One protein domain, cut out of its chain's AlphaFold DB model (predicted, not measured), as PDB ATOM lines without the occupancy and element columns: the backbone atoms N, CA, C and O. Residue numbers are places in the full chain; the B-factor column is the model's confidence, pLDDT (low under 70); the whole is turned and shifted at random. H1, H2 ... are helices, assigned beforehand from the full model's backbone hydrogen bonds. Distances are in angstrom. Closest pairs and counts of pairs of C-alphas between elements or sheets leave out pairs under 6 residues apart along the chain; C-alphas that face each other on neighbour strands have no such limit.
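This is residues 53 to 146 of the 161 residues of an uncharacterized protein of Petrimonas sp. IBARAKI (UniProt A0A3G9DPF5). The long helix H4 and the helix H3, which crosses it, make the core; H1 packs across the first end of H4, and H2 packs on the first part of H3. Past the far end of H4, residues 140 to 146, most of them in H5, stick out as an arm that adds to the length. The printed part has 94 residues with five named helices, H1 to H5 in order, and no named strand: the class is all helix. It is only just loose, close to compact, with a radius of gyration of the C-alphas of 14.9 A, and elongated, spanning 49 by 28 by 18 A.

H4, residues 114 to 133, is the hub, touching three helices. It touches H3, residues 92 to 103, at a steep tilt of 52 degrees, opposite ways; their closest C-alphas, of Ser 99 and Phe 125, are 5.3 A apart. With residues 114 to 118 alone H4 touches H1, residues 60 to 68, about perpendicular at 79 degrees; the closest C-alphas, of Ile 65 and Glu 114, are 6.5 A apart. H2, residues 70 to 79, touches residues 92 to 96 of H3 alone, at a steep tilt of 51 degrees; the closest C-alphas, of Ala 77 and Ser 92, are 7.1 A apart. H5, residues 136 to 145, touches no helix. In H1, H2, H3, H4 and H5 every O i to N i+4 pair is within hydrogen-bond range.

H4 measures 28.5 A, from C-alpha 114 at (-10.535, -38.681, 39.985) to C-alpha 133 at (-33.942, -22.402, 39.459). H3 measures 16.4 A, H2 14.3 A, H5 14.2 A and H1 12.2 A; H5 ends with C-alpha 145 at (-49.545, -15.510, 34.957).

The C-alphas farthest apart, of Gly 111 and Arg 145, are 49.4 A apart. The printed part has no cut. The link from H2 to H3, residues 80 to 91, is long. Mean pLDDT of the printed part is 79.5; residues 79 to 89 and 134 to 146 are under 70.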
ATOM      1  N   VAL A  53     -21.005 -26.322  55.461       84.94
ATOM      2  CA  VAL A  53     -20.071 -26.915  54.490       84.94
ATOM      3  C   VAL A  53     -18.831 -26.035  54.366       84.94
ATOM      4  O   VAL A  53     -17.716 -26.522  54.411       84.94
ATOM      5  N   LEU A  54     -19.017 -24.716  54.322       85.94
ATOM      6  CA  LEU A  54     -17.921 -23.744  54.220       85.94
ATOM      7  C   LEU A  54     -17.019 -23.674  55.462       85.94
ATOM      8  O   LEU A  54     -15.940 -23.095  55.387       85.94
ATOM      9  N   ALA A  55     -17.470 -24.215  56.595       87.81
ATOM     10  CA  ALA A  55     -16.667 -24.326  57.811       87.81
ATOM     11  C   ALA A  55     -15.710 -25.530  57.781       87.81
ATOM     12  O   ALA A  55     -14.833 -25.619  58.637       87.81
ATOM     13  N   ILE A  56     -15.891 -26.450  56.830       89.06
ATOM     14  CA  ILE A  56     -15.009 -27.597  56.620       89.06
ATOM     15  C   ILE A  56     -13.772 -27.121  55.848       89.06
ATOM     16  O   ILE A  56     -13.858 -26.255  54.973       89.06
ATOM     17  N   GLU A  57     -12.611 -27.664  56.197       91.06
ATOM     18  CA  GLU A  57     -11.362 -27.365  55.503       91.06
ATOM     19  C   GLU A  57     -11.380 -27.971  54.087       91.06
ATOM     20  O   GLU A  57     -11.799 -29.121  53.930       91.06
ATOM     21  N   PRO A  58     -10.972 -27.216  53.051       92.75
ATOM     22  CA  PRO A  58     -10.932 -27.739  51.694       92.75
ATOM     23  C   PRO A  58      -9.849 -28.815  51.530       92.75
ATOM     24  O   PRO A  58      -8.721 -28.669  51.996       92.75
ATOM     25  N   ASP A  59     -10.184 -29.878  50.808       93.25
ATOM     26  CA  ASP A  59      -9.272 -30.932  50.392       93.25
ATOM     27  C   ASP A  59      -8.466 -30.474  49.167       93.25
ATOM     28  O   ASP A  59      -9.004 -30.263  48.074       93.25
ATOM     29  N   GLN A  60      -7.154 -30.318  49.356       93.25
ATOM     30  CA  GLN A  60      -6.261 -29.813  48.313       93.25
ATOM     31  C   GLN A  60      -6.171 -30.762  47.112       93.25
ATOM     32  O   GLN A  60      -6.161 -30.305  45.973       93.25
ATOM     33  N   ARG A  61      -6.167 -32.081  47.339       94.00
ATOM     34  CA  ARG A  61      -6.115 -33.071  46.253       94.00
ATOM     35  C   ARG A  61      -7.370 -32.973  45.389       94.00
ATOM     36  O   ARG A  61      -7.275 -33.006  44.164       94.00
ATOM     37  N   CYS A  62      -8.534 -32.839  46.016       93.75
ATOM     38  CA  CYS A  62      -9.787 -32.615  45.307       93.75
ATOM     39  C   CYS A  62      -9.751 -31.299  44.519       93.75
ATOM     40  O   CYS A  62     -10.147 -31.276  43.353       93.75
ATOM     41  N   SER A  63      -9.248 -30.220  45.127       94.25
ATOM     42  CA  SER A  63      -9.069 -28.931  44.452       94.25
ATOM     43  C   SER A  63      -8.204 -29.060  43.195       94.25
ATOM     44  O   SER A  63      -8.601 -28.579  42.136       94.25
ATOM     45  N   ASP A  64      -7.063 -29.745  43.289       95.19
ATOM     46  CA  ASP A  64      -6.128 -29.914  42.173       95.19
ATOM     47  C   ASP A  64      -6.754 -30.724  41.025       95.19
ATOM     48  O   ASP A  64      -6.603 -30.375  39.852       95.19
ATOM     49  N   ILE A  65      -7.514 -31.776  41.356       93.88
ATOM     50  CA  ILE A  65      -8.243 -32.595  40.378       93.88
ATOM     51  C   ILE A  65      -9.305 -31.768  39.646       93.88
ATOM     52  O   ILE A  65      -9.387 -31.821  38.415       93.88
ATOM     53  N   LEU A  66     -10.105 -30.989  40.377       94.44
ATOM     54  CA  LEU A  66     -11.134 -30.143  39.772       94.44
ATOM     55  C   LEU A  66     -10.518 -29.022  38.930       94.44
ATOM     56  O   LEU A  66     -11.013 -28.750  37.840       94.44
ATOM     57  N   ALA A  67      -9.415 -28.418  39.384       94.50
ATOM     58  CA  ALA A  67      -8.698 -27.386  38.637       94.50
ATOM     59  C   ALA A  67      -8.135 -27.928  37.313       94.50
ATOM     60  O   ALA A  67      -8.303 -27.305  36.267       94.50
ATOM     61  N   LYS A  68      -7.537 -29.127  37.334       95.69
ATOM     62  CA  LYS A  68      -7.040 -29.819  36.132       95.69
ATOM     63  C   LYS A  68      -8.151 -30.108  35.115       95.69
ATOM     64  O   LYS A  68      -7.888 -30.116  33.917       95.69
ATOM     65  N   ASN A  69      -9.376 -30.347  35.581       93.38
ATOM     66  CA  ASN A  69     -10.526 -30.688  34.741       93.38
ATOM     67  C   ASN A  69     -11.488 -29.505  34.513       93.38
ATOM     68  O   ASN A  69     -12.571 -29.704  33.963       93.38
ATOM     69  N   TRP A  70     -11.116 -28.284  34.910       93.25
ATOM     70  CA  TRP A  70     -12.046 -27.155  34.998       93.25
ATOM     71  C   TRP A  70     -12.711 -26.797  33.669       93.25
ATOM     72  O   TRP A  70     -13.928 -26.637  33.618       93.25
ATOM     73  N   ASP A  71     -11.940 -26.746  32.580       91.94
ATOM     74  CA  ASP A  71     -12.471 -26.411  31.253       91.94
ATOM     75  C   ASP A  71     -13.529 -27.424  30.791       91.94
ATOM     76  O   ASP A  71     -14.592 -27.042  30.302       91.94
ATOM     77  N   ARG A  72     -13.284 -28.718  31.037       90.00
ATOM     78  CA  ARG A  72     -14.234 -29.797  30.738       90.00
ATOM     79  C   ARG A  72     -15.497 -29.684  31.591       90.00
ATOM     80  O   ARG A  72     -16.603 -29.835  31.076       90.00
ATOM     81  N   LEU A  73     -15.350 -29.416  32.890       89.44
ATOM     82  CA  LEU A  73     -16.483 -29.232  33.803       89.44
ATOM     83  C   LEU A  73     -17.340 -28.028  33.391       89.44
ATOM     84  O   LEU A  73     -18.569 -28.107  33.399       89.44
ATOM     85  N   ARG A  74     -16.694 -26.937  32.974       89.12
ATOM     86  CA  ARG A  74     -17.351 -25.730  32.475       89.12
ATOM     87  C   ARG A  74     -18.111 -25.989  31.177       89.12
ATOM     88  O   ARG A  74     -19.259 -25.575  31.061       89.12
ATOM     89  N   GLU A  75     -17.518 -26.710  30.229       86.31
ATOM     90  CA  GLU A  75     -18.188 -27.099  28.982       86.31
ATOM     91  C   GLU A  75     -19.441 -27.947  29.261       86.31
ATOM     92  O   GLU A  75     -20.529 -27.643  28.764       86.31
ATOM     93  N   MET A  76     -19.329 -28.950  30.138       76.38
ATOM     94  CA  MET A  76     -20.463 -29.790  30.545       76.38
ATOM     95  C   MET A  76     -21.568 -28.991  31.250       76.38
ATOM     96  O   MET A  76     -22.755 -29.257  31.041       76.38
ATOM     97  N   ALA A  77     -21.202 -27.997  32.061       74.94
ATOM     98  CA  ALA A  77     -22.147 -27.099  32.716       74.94
ATOM     99  C   ALA A  77     -22.879 -26.177  31.726       74.94
ATOM    100  O   ALA A  77     -24.093 -25.997  31.846       74.94
ATOM    101  N   MET A  78     -22.174 -25.649  30.721       73.44
ATOM    102  CA  MET A  78     -22.738 -24.784  29.674       73.44
ATOM    103  C   MET A  78     -23.726 -25.539  28.773       73.44
ATOM    104  O   MET A  78     -24.777 -25.004  28.416       73.44
ATOM    105  N   ILE A  79     -23.462 -26.817  28.467       67.44
ATOM    106  CA  ILE A  79     -24.415 -27.682  27.743       67.44
ATOM    107  C   ILE A  79     -25.745 -27.785  28.510       67.44
ATOM    108  O   ILE A  79     -26.817 -27.726  27.907       67.44
ATOM    109  N   LYS A  80     -25.693 -27.876  29.845       60.47
ATOM    110  CA  LYS A  80     -26.878 -27.950  30.720       60.47
ATOM    111  C   LYS A  80     -27.569 -26.598  30.962       60.47
ATOM    112  O   LYS A  80     -28.660 -26.566  31.540       60.47
ATOM    113  N   GLU A  81     -26.963 -25.486  30.548       57.62
ATOM    114  CA  GLU A  81     -27.518 -24.139  30.714       57.62
ATOM    115  C   GLU A  81     -28.592 -23.812  29.671       57.62
ATOM    116  O   GLU A  81     -29.489 -23.019  29.939       57.62
ATOM    117  N   THR A  82     -28.582 -24.440  28.498       48.94
ATOM    118  CA  THR A  82     -29.520 -24.083  27.424       48.94
ATOM    119  C   THR A  82     -30.812 -24.908  27.559       48.94
ATOM    120  O   THR A  82     -30.721 -26.130  27.462       48.94
ATOM    121  N   PRO A  83     -32.018 -24.325  27.785       49.97
ATOM    122  CA  PRO A  83     -32.419 -22.909  27.759       49.97
ATOM    123  C   PRO A  83     -32.749 -22.321  29.154       49.97
ATOM    124  O   PRO A  83     -33.582 -21.423  29.294       49.97
ATOM    125  N   CYS A  84     -32.164 -22.846  30.224       52.31
ATOM    126  CA  CYS A  84     -32.473 -22.458  31.593       52.31
ATOM    127  C   CYS A  84     -31.666 -21.233  32.051       52.31
ATOM    128  O   CYS A  84     -30.622 -21.376  32.682       52.31
ATOM    129  N   ARG A  85     -32.206 -20.025  31.847       53.31
ATOM    130  CA  ARG A  85     -31.752 -18.842  32.600       53.31
ATOM    131  C   ARG A  85     -31.981 -19.099  34.091       53.31
ATOM    132  O   ARG A  85     -33.118 -19.231  34.537       53.31
ATOM    133  N   THR A  86     -30.906 -19.238  34.849       57.81
ATOM    134  CA  THR A  86     -30.930 -19.461  36.296       57.81
ATOM    135  C   THR A  86     -31.614 -18.285  37.006       57.81
ATOM    136  O   THR A  86     -31.329 -17.116  36.747       57.81
ATOM    137  N   PHE A  87     -32.578 -18.596  37.876       61.06
ATOM    138  CA  PHE A  87     -33.329 -17.614  38.660       61.06
ATOM    139  C   PHE A  87     -32.610 -17.336  39.999       61.06
ATOM    140  O   PHE A  87     -31.604 -17.963  40.317       61.06
ATOM    141  N   ARG A  88     -33.061 -16.333  40.769       60.22
ATOM    142  CA  ARG A  88     -32.390 -15.796  41.987       60.22
ATOM    143  C   ARG A  88     -31.049 -15.075  41.781       60.22
ATOM    144  O   ARG A  88     -30.287 -14.915  42.732       60.22
ATOM    145  N   GLY A  89     -30.775 -14.589  40.572       63.50
ATOM    146  CA  GLY A  89     -29.584 -13.773  40.299       63.50
ATOM    147  C   GLY A  89     -28.273 -14.563  40.243       63.50
ATOM    148  O   GLY A  89     -27.206 -13.957  40.271       63.50
ATOM    149  N   TYR A  90     -28.353 -15.892  40.164       70.50
ATOM    150  CA  TYR A  90     -27.234 -16.755  39.801       70.50
ATOM    151  C   TYR A  90     -27.187 -16.886  38.276       70.50
ATOM    152  O   TYR A  90     -28.243 -16.994  37.656       70.50
ATOM    153  N   ASN A  91     -26.003 -16.872  37.671       74.56
ATOM    154  CA  ASN A  91     -25.745 -17.450  36.348       74.56
ATOM    155  C   ASN A  91     -25.162 -18.872  36.509       74.56
ATOM    156  O   ASN A  91     -24.878 -19.304  37.629       74.56
ATOM    157  N   SER A  92     -25.006 -19.617  35.415       76.38
ATOM    158  CA  SER A  92     -24.412 -20.963  35.445       76.38
ATOM    159  C   SER A  92     -23.013 -20.979  36.066       76.38
ATOM    160  O   SER A  92     -22.706 -21.876  36.848       76.38
ATOM    161  N   GLU A  93     -22.198 -19.962  35.787       82.94
ATOM    162  CA  GLU A  93     -20.846 -19.797  36.333       82.94
ATOM    163  C   GLU A  93     -20.860 -19.612  37.863       82.94
ATOM    164  O   GLU A  93     -20.055 -20.207  38.575       82.94
ATOM    165  N   ASP A  94     -21.818 -18.855  38.406       82.62
ATOM    166  CA  ASP A  94     -21.995 -18.694  39.849       82.62
ATOM    167  C   ASP A  94     -22.310 -20.055  40.499       82.62
ATOM    168  O   ASP A  94     -21.783 -20.384  41.563       82.62
ATOM    169  N   VAL A  95     -23.156 -20.868  39.853       86.38
ATOM    170  CA  VAL A  95     -23.492 -22.218  40.331       86.38
ATOM    171  C   VAL A  95     -22.300 -23.167  40.195       86.38
ATOM    172  O   VAL A  95     -22.077 -23.991  41.082       86.38
ATOM    173  N   LEU A  96     -21.507 -23.032  39.132       89.62
ATOM    174  CA  LEU A  96     -20.276 -23.789  38.906       89.62
ATOM    175  C   LEU A  96     -19.282 -23.566  40.058       89.62
ATOM    176  O   LEU A  96     -18.788 -24.526  40.651       89.62
ATOM    177  N   HIS A  97     -19.056 -22.306  40.433       90.75
ATOM    178  CA  HIS A  97     -18.179 -21.949  41.547       90.75
ATOM    179  C   HIS A  97     -18.719 -22.410  42.905       90.75
ATOM    180  O   HIS A  97     -17.963 -22.924  43.726       90.75
ATOM    181  N   GLU A  98     -20.024 -22.286  43.154       90.50
ATOM    182  CA  GLU A  98     -20.631 -22.808  44.387       90.50
ATOM    183  C   GLU A  98     -20.527 -24.345  44.451       90.50
ATOM    184  O   GLU A  98     -20.280 -24.910  45.515       90.50
ATOM    185  N   SER A  99     -20.628 -25.034  43.313       92.31
ATOM    186  CA  SER A  99     -20.440 -26.490  43.232       92.31
ATOM    187  C   SER A  99     -19.003 -26.886  43.556       92.31
ATOM    188  O   SER A  99     -18.790 -27.811  44.339       92.31
ATOM    189  N   TYR A 100     -18.026 -26.145  43.030       93.81
ATOM    190  CA  TYR A 100     -16.614 -26.323  43.363       93.81
ATOM    191  C   TYR A 100     -16.376 -26.196  44.874       93.81
ATOM    192  O   TYR A 100     -15.857 -27.124  45.493       93.81
ATOM    193  N   GLU A 101     -16.840 -25.102  45.487       92.69
ATOM    194  CA  GLU A 101     -16.678 -24.849  46.925       92.69
ATOM    195  C   GLU A 101     -17.317 -25.939  47.796       92.69
ATOM    196  O   GLU A 101     -16.815 -26.235  48.887       92.69
ATOM    197  N   HIS A 102     -18.415 -26.531  47.322       92.44
ATOM    198  CA  HIS A 102     -19.083 -27.631  48.002       92.44
ATOM    199  C   HIS A 102     -18.275 -28.928  47.928       92.44
ATOM    200  O   HIS A 102     -18.146 -29.617  48.938       92.44
ATOM    201  N   VAL A 103     -17.777 -29.288  46.745       93.19
ATOM    202  CA  VAL A 103     -17.145 -30.594  46.499       93.19
ATOM    203  C   VAL A 103     -15.787 -30.674  47.180       93.19
ATOM    204  O   VAL A 103     -15.519 -31.660  47.857       93.19
ATOM    205  N   ILE A 104     -14.973 -29.612  47.119       95.12
ATOM    206  CA  ILE A 104     -13.665 -29.606  47.797       95.12
ATOM    207  C   ILE A 104     -13.784 -29.699  49.323       95.12
ATOM    208  O   ILE A 104     -12.795 -29.947  49.991       95.12
ATOM    209  N   ARG A 105     -14.974 -29.495  49.895       92.81
ATOM    210  CA  ARG A 105     -15.248 -29.581  51.341       92.81
ATOM    211  C   ARG A 105     -16.146 -30.757  51.713       92.81
ATOM    212  O   ARG A 105     -16.594 -30.846  52.855       92.81
ATOM    213  N   ASP A 106     -16.451 -31.631  50.760       88.44
ATOM    214  CA  ASP A 106     -17.273 -32.810  51.002       88.44
ATOM    215  C   ASP A 106     -16.391 -33.932  51.561       88.44
ATOM    216  O   ASP A 106     -15.396 -34.311  50.952       88.44
ATOM    217  N   GLU A 107     -16.735 -34.490  52.722       84.75
ATOM    218  CA  GLU A 107     -15.947 -35.571  53.329       84.75
ATOM    219  C   GLU A 107     -15.871 -36.820  52.438       84.75
ATOM    220  O   GLU A 107     -14.921 -37.594  52.560       84.75
ATOM    221  N   GLN A 108     -16.824 -36.989  51.512       81.56
ATOM    222  CA  GLN A 108     -16.876 -38.115  50.576       81.56
ATOM    223  C   GLN A 108     -15.720 -38.125  49.563       81.56
ATOM    224  O   GLN A 108     -15.445 -39.171  48.985       81.56
ATOM    225  N   VAL A 109     -15.006 -37.007  49.365       85.25
ATOM    226  CA  VAL A 109     -13.864 -36.958  48.428       85.25
ATOM    227  C   VAL A 109     -12.593 -37.592  48.999       85.25
ATOM    228  O   VAL A 109     -11.646 -37.884  48.260       85.25
ATOM    229  N   LYS A 110     -12.553 -37.852  50.314       85.12
ATOM    230  CA  LYS A 110     -11.400 -38.471  50.976       85.12
ATOM    231  C   LYS A 110     -11.283 -39.935  50.561       85.12
ATOM    232  O   LYS A 110     -12.040 -40.786  51.011       85.12
ATOM    233  N   GLY A 111     -10.294 -40.224  49.720       83.00
ATOM    234  CA  GLY A 111     -10.053 -41.564  49.176       83.00
ATOM    235  C   GLY A 111     -10.797 -41.865  47.872       83.00
ATOM    236  O   GLY A 111     -10.541 -42.912  47.288       83.00
ATOM    237  N   ALA A 112     -11.631 -40.942  47.382       89.50
ATOM    238  CA  ALA A 112     -12.299 -41.068  46.090       89.50
ATOM    239  C   ALA A 112     -11.299 -40.963  44.924       89.50
ATOM    240  O   ALA A 112     -10.266 -40.285  45.028       89.50
ATOM    241  N   SER A 113     -11.593 -41.631  43.815       92.50
ATOM    242  CA  SER A 113     -10.862 -41.540  42.551       92.50
ATOM    243  C   SER A 113     -11.119 -40.200  41.838       92.50
ATOM    244  O   SER A 113     -12.011 -39.440  42.208       92.50
ATOM    245  N   GLU A 114     -10.319 -39.884  40.812       92.94
ATOM    246  CA  GLU A 114     -10.535 -38.681  39.985       92.94
ATOM    247  C   GLU A 114     -11.917 -38.702  39.307       92.94
ATOM    248  O   GLU A 114     -12.603 -37.684  39.279       92.94
ATOM    249  N   GLU A 115     -12.355 -39.869  38.836       91.56
ATOM    250  CA  GLU A 115     -13.660 -40.062  38.194       91.56
ATOM    251  C   GLU A 115     -14.810 -39.857  39.186       91.56
ATOM    252  O   GLU A 115     -15.738 -39.105  38.901       91.56
ATOM    253  N   GLU A 116     -14.701 -40.417  40.394       92.31
ATOM    254  CA  GLU A 116     -15.709 -40.250  41.451       92.31
ATOM    255  C   GLU A 116     -15.847 -38.786  41.896       92.31
ATOM    256  O   GLU A 116     -16.951 -38.319  42.177       92.31
ATOM    257  N   ILE A 117     -14.740 -38.036  41.931       92.56
ATOM    258  CA  ILE A 117     -14.753 -36.601  42.251       92.56
ATOM    259  C   ILE A 117     -15.460 -35.802  41.148       92.56
ATOM    260  O   ILE A 117     -16.242 -34.898  41.452       92.56
ATOM    261  N   ILE A 118     -15.213 -36.132  39.878       92.12
ATOM    262  CA  ILE A 118     -15.876 -35.493  38.733       92.12
ATOM    263  C   ILE A 118     -17.379 -35.803  38.738       92.12
ATOM    264  O   ILE A 118     -18.194 -34.891  38.578       92.12
ATOM    265  N   ASP A 119     -17.760 -37.055  38.981       90.75
ATOM    266  CA  ASP A 119     -19.164 -37.465  39.058       90.75
ATOM    267  C   ASP A 119     -19.884 -36.786  40.228       90.75
ATOM    268  O   ASP A 119     -20.988 -36.253  40.061       90.75
ATOM    269  N   LEU A 120     -19.238 -36.712  41.397       91.38
ATOM    270  CA  LEU A 120     -19.760 -35.979  42.550       91.38
ATOM    271  C   LEU A 120     -19.930 -34.492  42.228       91.38
ATOM    272  O   LEU A 120     -20.950 -33.902  42.592       91.38
ATOM    273  N   PHE A 121     -18.974 -33.885  41.523       93.06
ATOM    274  CA  PHE A 121     -19.093 -32.500  41.081       93.06
ATOM    275  C   PHE A 121     -20.311 -32.298  40.185       93.06
ATOM    276  O   PHE A 121     -21.118 -31.406  40.455       93.06
ATOM    277  N   MET A 122     -20.497 -33.141  39.170       89.56
ATOM    278  CA  MET A 122     -21.640 -33.036  38.261       89.56
ATOM    279  C   MET A 122     -22.970 -33.234  38.994       89.56
ATOM    280  O   MET A 122     -23.922 -32.484  38.762       89.56
ATOM    281  N   TYR A 123     -23.023 -34.181  39.931       88.94
ATOM    282  CA  TYR A 123     -24.186 -34.398  40.787       88.94
ATOM    283  C   TYR A 123     -24.493 -33.178  41.670       88.94
ATOM    284  O   TYR A 123     -25.651 -32.764  41.801       88.94
ATOM    285  N   ARG A 124     -23.476 -32.569  42.292       88.69
ATOM    286  CA  ARG A 124     -23.651 -31.356  43.108       88.69
ATOM    287  C   ARG A 124     -24.084 -30.171  42.255       88.69
ATOM    288  O   ARG A 124     -25.013 -29.469  42.655       88.69
ATOM    289  N   PHE A 125     -23.495 -30.008  41.076       88.88
ATOM    290  CA  PHE A 125     -23.874 -28.978  40.120       88.88
ATOM    291  C   PHE A 125     -25.350 -29.071  39.735       88.88
ATOM    292  O   PHE A 125     -26.060 -28.075  39.849       88.88
ATOM    293  N   ASP A 126     -25.855 -30.256  39.387       83.56
ATOM    294  CA  ASP A 126     -27.268 -30.432  39.031       83.56
ATOM    295  C   ASP A 126     -28.214 -30.065  40.185       83.56
ATOM    296  O   ASP A 126     -29.216 -29.370  39.987       83.56
ATOM    297  N   ASN A 127     -27.866 -30.456  41.413       84.56
ATOM    298  CA  ASN A 127     -28.654 -30.135  42.604       84.56
ATOM    299  C   ASN A 127     -28.656 -28.635  42.934       84.56
ATOM    300  O   ASN A 127     -29.691 -28.073  43.321       84.56
ATOM    301  N   LEU A 128     -27.507 -27.969  42.798       84.75
ATOM    302  CA  LEU A 128     -27.404 -26.529  43.021       84.75
ATOM    303  C   LEU A 128     -28.070 -25.743  41.888       84.75
ATOM    304  O   LEU A 128     -28.763 -24.767  42.171       84.75
ATOM    305  N   MET A 129     -27.967 -26.209  40.642       81.06
ATOM    306  CA  MET A 129     -28.700 -25.664  39.498       81.06
ATOM    307  C   MET A 129     -30.208 -25.760  39.721       81.06
ATOM    308  O   MET A 129     -30.919 -24.777  39.516       81.06
ATOM    309  N   TRP A 130     -30.708 -26.905  40.190       77.50
ATOM    310  CA  TRP A 130     -32.114 -27.062  40.567       77.50
ATOM    311  C   TRP A 130     -32.521 -26.073  41.668       77.50
ATOM    312  O   TRP A 130     -33.527 -25.372  41.555       77.50
ATOM    313  N   SER A 131     -31.696 -25.950  42.707       76.62
ATOM    314  CA  SER A 131     -31.938 -25.038  43.831       76.62
ATOM    315  C   SER A 131     -31.904 -23.559  43.425       76.62
ATOM    316  O   SER A 131     -32.673 -22.760  43.965       76.62
ATOM    317  N   ALA A 132     -31.048 -23.190  42.469       76.12
ATOM    318  CA  ALA A 132     -30.981 -21.852  41.887       76.12
ATOM    319  C   ALA A 132     -32.220 -21.547  41.030       76.12
ATOM    320  O   ALA A 132     -32.774 -20.452  41.104       76.12
ATOM    321  N   LYS A 133     -32.715 -22.529  40.266       72.88
ATOM    322  CA  LYS A 133     -33.942 -22.402  39.459       72.88
ATOM    323  C   LYS A 133     -35.211 -22.264  40.315       72.88
ATOM    324  O   LYS A 133     -36.169 -21.629  39.883       72.88
ATOM    325  N   MET A 134     -35.226 -22.816  41.528       59.34
ATOM    326  CA  MET A 134     -36.407 -22.868  42.395       59.34
ATOM    327  C   MET A 134     -36.529 -21.643  43.319       59.34
ATOM    328  O   MET A 134     -36.061 -21.639  44.462       59.34
ATOM    329  N   ASP A 135     -37.261 -20.618  42.871       57.78
ATOM    330  CA  ASP A 135     -37.871 -19.647  43.780       57.78
ATOM    331  C   ASP A 135     -39.379 -19.882  43.894       57.78
ATOM    332  O   ASP A 135     -40.143 -19.454  43.036       57.78
ATOM    333  N   LYS A 136     -39.826 -20.535  44.975       54.22
ATOM    334  CA  LYS A 136     -41.245 -20.888  45.195       54.22
ATOM    335  C   LYS A 136     -42.209 -19.695  45.111       54.22
ATOM    336  O   LYS A 136     -43.399 -19.893  44.887       54.22
ATOM    337  N   ALA A 137     -41.738 -18.468  45.345       49.88
ATOM    338  CA  ALA A 137     -42.552 -17.260  45.207       49.88
ATOM    339  C   ALA A 137     -42.682 -16.805  43.740       49.88
ATOM    340  O   ALA A 137     -43.767 -16.404  43.320       49.88
ATOM    341  N   LEU A 138     -41.604 -16.928  42.960       53.47
ATOM    342  CA  LEU A 138     -41.563 -16.597  41.536       53.47
ATOM    343  C   LEU A 138     -42.236 -17.682  40.681       53.47
ATOM    344  O   LEU A 138     -43.007 -17.359  39.789       53.47
ATOM    345  N   GLU A 139     -42.036 -18.958  41.018       52.19
ATOM    346  CA  GLU A 139     -42.734 -20.116  40.442       52.19
ATOM    347  C   GLU A 139     -44.257 -19.950  40.550       52.19
ATOM    348  O   GLU A 139     -44.977 -20.078  39.562       52.19
ATOM    349  N   ARG A 140     -44.757 -19.544  41.727       53.53
ATOM    350  CA  ARG A 140     -46.182 -19.229  41.929       53.53
ATOM    351  C   ARG A 140     -46.647 -18.026  41.111       53.53
ATOM    352  O   ARG A 140     -47.777 -18.039  40.640       53.53
ATOM    353  N   GLN A 141     -45.816 -16.995  40.945       52.38
ATOM    354  CA  GLN A 141     -46.158 -15.833  40.117       52.38
ATOM    355  C   GLN A 141     -46.198 -16.167  38.621       52.38
ATOM    356  O   GLN A 141     -47.083 -15.674  37.931       52.38
ATOM    357  N   ILE A 142     -45.284 -17.002  38.128       50.97
ATOM    358  CA  ILE A 142     -45.213 -17.404  36.718       50.97
ATOM    359  C   ILE A 142     -46.361 -18.364  36.371       50.97
ATOM    360  O   ILE A 142     -47.067 -18.139  35.389       50.97
ATOM    361  N   LEU A 143     -46.627 -19.363  37.223       50.38
ATOM    362  CA  LEU A 143     -47.776 -20.266  37.072       50.38
ATOM    363  C   LEU A 143     -49.116 -19.514  37.145       50.38
ATOM    364  O   LEU A 143     -50.033 -19.820  36.390       50.38
ATOM    365  N   ALA A 144     -49.230 -18.492  38.005       55.75
ATOM    366  CA  ALA A 144     -50.428 -17.650  38.086       55.75
ATOM    367  C   ALA A 144     -50.599 -16.687  36.893       55.75
ATOM    368  O   ALA A 144     -51.709 -16.214  36.659       55.75
ATOM    369  N   ARG A 145     -49.526 -16.379  36.150       52.44
ATOM    370  CA  ARG A 145     -49.545 -15.510  34.957       52.44
ATOM    371  C   ARG A 145     -49.759 -16.267  33.643       52.44
ATOM    372  O   ARG A 145     -49.990 -15.621  32.628       52.44
ATOM    373  N   GLY A 146     -49.708 -17.602  33.652       48.38
ATOM    374  CA  GLY A 146     -49.926 -18.430  32.458       48.38
ATOM    375  C   GLY A 146     -48.836 -18.304  31.386       48.38
ATOM    376  O   GLY A 146     -49.062 -18.692  30.247       48.38
TER     377      GLY A 146